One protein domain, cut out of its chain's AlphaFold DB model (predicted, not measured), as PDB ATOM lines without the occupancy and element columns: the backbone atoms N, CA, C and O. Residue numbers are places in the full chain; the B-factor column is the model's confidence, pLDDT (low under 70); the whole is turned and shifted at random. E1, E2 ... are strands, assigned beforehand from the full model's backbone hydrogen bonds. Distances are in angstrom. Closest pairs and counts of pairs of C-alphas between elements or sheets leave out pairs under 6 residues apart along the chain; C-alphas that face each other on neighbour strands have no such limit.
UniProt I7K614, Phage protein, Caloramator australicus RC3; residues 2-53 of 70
ATOM      1  N   ASP A   2     -48.048  15.788  19.725       90.00
ATOM      2  CA  ASP A   2     -49.175  16.613  20.183       90.00
ATOM      3  C   ASP A   2     -48.748  18.083  20.425       90.00
ATOM      4  O   ASP A   2     -47.589  18.474  20.214       90.00
ATOM      5  N   ILE A   3     -49.679  18.918  20.894       91.69
ATOM      6  CA  ILE A   3     -49.411  20.329  21.216       91.69
ATOM      7  C   ILE A   3     -48.363  20.513  22.330       91.69
ATOM      8  O   ILE A   3     -47.676  21.533  22.366       91.69
ATOM      9  N   ASN A   4     -48.189  19.509  23.190       92.94
ATOM     10  CA  ASN A   4     -47.250  19.489  24.308       92.94
ATOM     11  C   ASN A   4     -45.899  18.845  23.949       92.94
ATOM     12  O   ASN A   4     -45.063  18.669  24.832       92.94
ATOM     13  N   LEU A   5     -45.663  18.535  22.665       88.12
ATOM     14  CA  LEU A   5     -44.459  17.871  22.150       88.12
ATOM     15  C   LEU A   5     -44.290  16.413  22.607       88.12
ATOM     16  O   LEU A   5     -43.183  15.878  22.539       88.12
ATOM     17  N   ASN A   6     -45.374  15.752  23.011       92.62
ATOM     18  CA  ASN A   6     -45.367  14.316  23.264       92.62
ATOM     19  C   ASN A   6     -45.541  13.537  21.959       92.62
ATOM     20  O   ASN A   6     -46.200  13.998  21.018       92.62
ATOM     21  N   GLU A   7     -44.970  12.336  21.908       92.62
ATOM     22  CA  GLU A   7     -45.172  11.420  20.791       92.62
ATOM     23  C   GLU A   7     -46.640  10.985  20.713       92.62
ATOM     24  O   GLU A   7     -47.258  10.645  21.720       92.62
ATOM     25  N   ILE A   8     -47.199  11.023  19.502       89.06
ATOM     26  CA  ILE A   8     -48.535  10.486  19.242       89.06
ATOM     27  C   ILE A   8     -48.339   9.009  18.917       89.06
ATOM     28  O   ILE A   8     -47.742   8.692  17.892       89.06
ATOM     29  N   ILE A   9     -48.819   8.138  19.800       91.31
ATOM     30  CA  ILE A   9     -48.704   6.677  19.665       91.31
ATOM     31  C   ILE A   9     -49.987   6.017  19.147       91.31
ATOM     32  O   ILE A   9     -49.952   4.860  18.741       91.31
ATOM     33  N   ASP A  10     -51.108   6.743  19.174       87.12
ATOM     34  CA  ASP A  10     -52.379   6.305  18.602       87.12
ATOM     35  C   ASP A  10     -52.530   6.903  17.203       87.12
ATOM     36  O   ASP A  10     -52.559   8.120  17.019       87.12
ATOM     37  N   GLU A  11     -52.623   6.042  16.203       82.31
ATOM     38  CA  GLU A  11     -52.819   6.420  14.807       82.31
ATOM     39  C   GLU A  11     -54.165   7.121  14.552       82.31
ATOM     40  O   GLU A  11     -54.271   7.903  13.609       82.31
ATOM     41  N   ASN A  12     -55.159   6.951  15.430       85.88
ATOM     42  CA  ASN A  12     -56.435   7.665  15.339       85.88
ATOM     43  C   ASN A  12     -56.341   9.130  15.776       85.88
ATOM     44  O   ASN A  12     -57.224   9.923  15.456       85.88
ATOM     45  N   GLU A  13     -55.292   9.518  16.503       86.44
ATOM     46  CA  GLU A  13     -55.113  10.906  16.929       86.44
ATOM     47  C   GLU A  13     -54.733  11.808  15.752       86.44
ATOM     48  O   GLU A  13     -55.074  12.987  15.760       86.44
ATOM     49  N   LEU A  14     -54.072  11.281  14.718       88.62
ATOM     50  CA  LEU A  14     -53.672  12.038  13.535       88.62
ATOM     51  C   LEU A  14     -54.439  11.545  12.302       88.62
ATOM     52  O   LEU A  14     -54.078  10.548  11.688       88.62
ATOM     53  N   TYR A  15     -55.473  12.284  11.903       89.75
ATOM     54  CA  TYR A  15     -56.371  11.908  10.808       89.75
ATOM     55  C   TYR A  15     -56.564  13.044   9.800       89.75
ATOM     56  O   TYR A  15     -56.358  14.225  10.099       89.75
ATOM     57  N   SER A  16     -56.999  12.701   8.588       89.69
ATOM     58  CA  SER A  16     -57.359  13.691   7.571       89.69
ATOM     59  C   SER A  16     -58.480  14.590   8.083       89.69
ATOM     60  O   SER A  16     -59.567  14.109   8.389       89.69
ATOM     61  N   GLY A  17     -58.214  15.892   8.175       90.12
ATOM     62  CA  GLY A  17     -59.151  16.876   8.722       90.12
ATOM     63  C   GLY A  17     -58.742  17.471  10.067       90.12
ATOM     64  O   GLY A  17     -59.245  18.533  10.418       90.12
ATOM     65  N   CYS A  18     -57.788  16.866  10.784       93.25
ATOM     66  CA  CYS A  18     -57.174  17.527  11.934       93.25
ATOM     67  C   CYS A  18     -56.286  18.705  11.493       93.25
ATOM     68  O   CYS A  18     -55.764  18.737  10.373       93.25
ATOM     69  N   TYR A  19     -56.084  19.666  12.393       93.69
ATOM     70  CA  TYR A  19     -55.213  20.809  12.145       93.69
ATOM     71  C   TYR A  19     -53.885  20.628  12.870       93.69
ATOM     72  O   TYR A  19     -53.812  20.183  14.020       93.69
ATOM     73  N   GLY A  20     -52.806  21.011  12.196       94.00
ATOM     74  CA  GLY A  20     -51.461  20.820  12.704       94.00
ATOM     75  C   GLY A  20     -50.431  21.738  12.064       94.00
ATOM     76  O   GLY A  20     -50.691  22.434  11.083       94.00
ATOM     77  N   ARG A  21     -49.226  21.719  12.628       94.94
ATOM     78  CA  ARG A  21     -48.028  22.297  12.022       94.94
ATOM     79  C   ARG A  21     -47.256  21.212  11.308       94.94
ATOM     80  O   ARG A  21     -47.104  20.100  11.813       94.94
ATOM     81  N   VAL A  22     -46.709  21.587  10.164       95.44
ATOM     82  CA  VAL A  22     -45.896  20.710   9.337       95.44
ATOM     83  C   VAL A  22     -44.563  21.388   9.083       95.44
ATOM     84  O   VAL A  22     -44.519  22.533   8.635       95.44
ATOM     85  N   SER A  23     -43.476  20.679   9.365       95.75
ATOM     86  CA  SER A  23     -42.159  21.070   8.879       95.75
ATOM     87  C   SER A  23     -41.966  20.489   7.484       95.75
ATOM     88  O   SER A  23     -42.083  19.277   7.294       95.75
ATOM     89  N   ILE A  24     -41.696  21.361   6.514       96.62
ATOM     90  CA  ILE A  24     -41.468  20.994   5.118       96.62
ATOM     91  C   ILE A  24     -40.119  21.517   4.640       96.62
ATOM     92  O   ILE A  24     -39.672  22.583   5.060       96.62
ATOM     93  N   ASN A  25     -39.487  20.772   3.738       97.19
ATOM     94  CA  ASN A  25     -38.262  21.192   3.072       97.19
ATOM     95  C   ASN A  25     -38.457  21.232   1.558       97.19
ATOM     96  O   ASN A  25     -38.843  20.233   0.950       97.19
ATOM     97  N   PHE A  26     -38.137  22.366   0.946       97.19
ATOM     98  CA  PHE A  26     -38.178  22.511  -0.501       97.19
ATOM     99  C   PHE A  26     -36.825  22.164  -1.105       97.19
ATOM    100  O   PHE A  26     -35.791  22.664  -0.662       97.19
ATOM    101  N   TYR A  27     -36.825  21.335  -2.143       96.12
ATOM    102  CA  TYR A  27     -35.595  20.943  -2.822       96.12
ATOM    103  C   TYR A  27     -35.798  20.866  -4.336       96.12
ATOM    104  O   TYR A  27     -36.867  20.464  -4.798       96.12
ATOM    105  N   PRO A  28     -34.795  21.248  -5.143       96.44
ATOM    106  CA  PRO A  28     -34.865  21.064  -6.582       96.44
ATOM    107  C   PRO A  28     -34.760  19.576  -6.931       96.44
ATOM    108  O   PRO A  28     -33.950  18.853  -6.352       96.44
ATOM    109  N   PHE A  29     -35.535  19.125  -7.913       95.62
ATOM    110  CA  PHE A  29     -35.427  17.775  -8.461       95.62
ATOM    111  C   PHE A  29     -35.341  17.795  -9.989       95.62
ATOM    112  O   PHE A  29     -35.841  18.700 -10.663       95.62
ATOM    113  N   ASN A  30     -34.688  16.771 -10.533       95.44
ATOM    114  CA  ASN A  30     -34.617  16.480 -11.959       95.44
ATOM    115  C   ASN A  30     -34.511  14.961 -12.127       95.44
ATOM    116  O   ASN A  30     -33.425  14.399 -11.983       95.44
ATOM    117  N   GLN A  31     -35.637  14.298 -12.377       93.88
ATOM    118  CA  GLN A  31     -35.702  12.843 -12.454       93.88
ATOM    119  C   GLN A  31     -36.688  12.385 -13.525       93.88
ATOM    120  O   GLN A  31     -37.795  12.907 -13.622       93.88
ATOM    121  N   ALA A  32     -36.272  11.404 -14.332       91.56
ATOM    122  CA  ALA A  32     -37.086  10.775 -15.377       91.56
ATOM    123  C   ALA A  32     -37.796  11.776 -16.321       91.56
ATOM    124  O   ALA A  32     -38.937  11.571 -16.715       91.56
ATOM    125  N   GLY A  33     -37.127  12.880 -16.670       93.62
ATOM    126  CA  GLY A  33     -37.688  13.922 -17.540       93.62
ATOM    127  C   GLY A  33     -38.519  14.991 -16.819       93.62
ATOM    128  O   GLY A  33     -38.786  16.032 -17.412       93.62
ATOM    129  N   ASN A  34     -38.839  14.804 -15.536       94.31
ATOM    130  CA  ASN A  34     -39.522  15.798 -14.712       94.31
ATOM    131  C   ASN A  34     -38.509  16.675 -13.974       94.31
ATOM    132  O   ASN A  34     -37.543  16.171 -13.399       94.31
ATOM    133  N   LYS A  35     -38.742  17.988 -13.964       96.38
ATOM    134  CA  LYS A  35     -37.914  18.968 -13.252       96.38
ATOM    135  C   LYS A  35     -38.804  19.922 -12.477       96.38
ATOM    136  O   LYS A  35     -39.844  20.328 -12.987       96.38
ATOM    137  N   GLY A  36     -38.377  20.319 -11.286       96.69
ATOM    138  CA  GLY A  36     -39.131  21.273 -10.484       96.69
ATOM    139  C   GLY A  36     -38.615  21.397  -9.061       96.69
ATOM    140  O   GLY A  36     -37.476  21.038  -8.767       96.69
ATOM    141  N   ILE A  37     -39.476  21.911  -8.185       96.56
ATOM    142  CA  ILE A  37     -39.240  21.982  -6.745       96.56
ATOM    143  C   ILE A  37     -40.151  20.958  -6.068       96.56
ATOM    144  O   ILE A  37     -41.370  21.023  -6.207       96.56
ATOM    145  N   GLY A  38     -39.551  20.002  -5.367       95.56
ATOM    146  CA  GLY A  38     -40.245  19.053  -4.508       95.56
ATOM    147  C   GLY A  38     -40.461  19.638  -3.117       95.56
ATOM    148  O   GLY A  38     -39.734  20.534  -2.687       95.56
ATOM    149  N   CYS A  39     -41.456  19.109  -2.411       96.38
ATOM    150  CA  CYS A  39     -41.747  19.432  -1.021       96.38
ATOM    151  C   CYS A  39     -41.618  18.150  -0.193       96.38
ATOM    152  O   CYS A  39     -42.433  17.239  -0.317       96.38
ATOM    153  N   GLY A  40     -40.548  18.045   0.588       94.81
ATOM    154  CA  GLY A  40     -40.316  16.933   1.501       94.81
ATOM    155  C   GLY A  40     -41.032  17.170   2.821       94.81
ATOM    156  O   GLY A  40     -40.858  18.222   3.434       94.81
ATOM    157  N   LEU A  41     -41.806  16.183   3.262       95.00
ATOM    158  CA  LEU A  41     -42.432  16.176   4.576       95.00
ATOM    159  C   LEU A  41     -41.397  15.783   5.637       95.00
ATOM    160  O   LEU A  41     -40.702  14.783   5.469       95.00
ATOM    161  N   LEU A  42     -41.294  16.563   6.712       94.50
ATOM    162  CA  LEU A  42     -40.442  16.246   7.856       94.50
ATOM    163  C   LEU A  42     -41.310  15.872   9.062       94.50
ATOM    164  O   LEU A  42     -41.769  14.743   9.176       94.50
ATOM    165  N   ASN A  43     -41.556  16.825   9.959       93.31
ATOM    166  CA  ASN A  43     -42.224  16.585  11.235       93.31
ATOM    167  C   ASN A  43     -43.661  17.104  11.226       93.31
ATOM    168  O   ASN A  43     -43.944  18.148  10.633       93.31
ATOM    169  N   LEU A  44     -44.530  16.412  11.964       93.19
ATOM    170  CA  LEU A  44     -45.929  16.776  12.170       93.19
ATOM    171  C   LEU A  44     -46.216  17.032  13.651       93.19
ATOM    172  O   LEU A  44     -45.850  16.237  14.526       93.19
ATOM    173  N   GLN A  45     -46.912  18.135  13.919       94.94
ATOM    174  CA  GLN A  45     -47.456  18.465  15.229       94.94
ATOM    175  C   GLN A  45     -48.962  18.703  15.120       94.94
ATOM    176  O   GLN A  45     -49.371  19.683  14.501       94.94
ATOM    177  N   LYS A  46     -49.780  17.853  15.741       93.75
ATOM    178  CA  LYS A  46     -51.225  18.084  15.861       93.75
ATOM    179  C   LYS A  46     -51.477  19.247  16.824       93.75
ATOM    180  O   LYS A  46     -50.824  19.338  17.863       93.75
ATOM    181  N   LEU A  47     -52.410  20.125  16.470       93.38
ATOM    182  CA  LEU A  47     -52.825  21.264  17.289       93.38
ATOM    183  C   LEU A  47     -54.261  21.121  17.790       93.38
ATOM    184  O   LEU A  47     -54.514  21.383  18.961       93.38
ATOM    185  N   GLU A  48     -55.176  20.712  16.916       92.25
ATOM    186  CA  GLU A  48     -56.598  20.601  17.234       92.25
ATOM    187  C   GLU A  48     -57.287  19.571  16.336       92.25
ATOM    188  O   GLU A  48     -56.832  19.256  15.228       92.25
ATOM    189  N   ASP A  49     -58.389  19.036  16.848       93.88
ATOM    190  CA  ASP A  49     -59.305  18.205  16.086       93.88
ATOM    191  C   ASP A  49     -60.110  19.046  15.094       93.88
ATOM    192  O   ASP A  49     -60.417  20.213  15.338       93.88
ATOM    193  N   GLY A  50     -60.466  18.436  13.969       91.06
ATOM    194  CA  GLY A  50     -61.309  19.049  12.953       91.06
ATOM    195  C   GLY A  50     -62.353  18.069  12.441       91.06
ATOM    196  O   GLY A  50     -62.457  16.936  12.909       91.06
ATOM    197  N   GLU A  51     -63.157  18.508  11.476       91.25
ATOM    198  CA  GLU A  51     -64.084  17.603  10.800       91.25
ATOM    199  C   GLU A  51     -63.279  16.541  10.052       91.25
ATOM    200  O   GLU A  51     -62.369  16.877   9.301       91.25
ATOM    201  N   MET A  52     -63.589  15.261  10.262       87.44
ATOM    202  CA  MET A  52     -62.853  14.182   9.614       87.44
ATOM    203  C   MET A  52     -63.105  14.209   8.099       87.44
ATOM    204  O   MET A  52     -64.184  13.875   7.613       87.44
ATOM    205  N   LEU A  53     -62.084  14.615   7.350       83.88
ATOM    206  CA  LEU A  53     -62.091  14.746   5.900       83.88
ATOM    207  C   LEU A  53     -61.634  13.424   5.282       83.88
ATOM    208  O   LEU A  53     -60.483  13.263   4.883       83.88
TER     209      LEU A  53
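Overview. This is residues 2 to 53 of the 70 residues of the protein "Phage protein" of Caloramator australicus RC3 (UniProt I7K614). A long, bent two-stranded hairpin makes the length of the domain, and the loop of residues 2 to 18, with no named element, lies at its open end, away from the turn. The 52 printed residues have no named helix and two named strands, E1 then E2, antiparallel in one sheet; the class is all strand. The whole is only just loose, close to extended, with a radius of gyration of the C-alphas of 14.8 A, and spans 40 by 24 by 15 A.

Arrangement. After residues 2 to 18, E1, residues 19 to 31, and E2, residues 34 to 48, form a hairpin with a tight link. Their directions stand at 166 degrees. N 19 and O 48, 3.0 A apart, and N 31 and O 34, 2.9 A, are within hydrogen-bond range.

Along the chain. E1 begins at C-alpha 19 (-55.213, 20.809, 12.145), measures 32.4 A and bends by 66 degrees at residue 28. E2 measures 36.5 A, bends by 65 degrees at residue 45 and ends at C-alpha 48 (-56.598, 20.601, 17.234).

Size, cuts and confidence. The C-alphas farthest apart, of Asn 4 and Gly 33, are 43.3 A apart. The printed part has no cut, and no printed residue is under 70 in pLDDT.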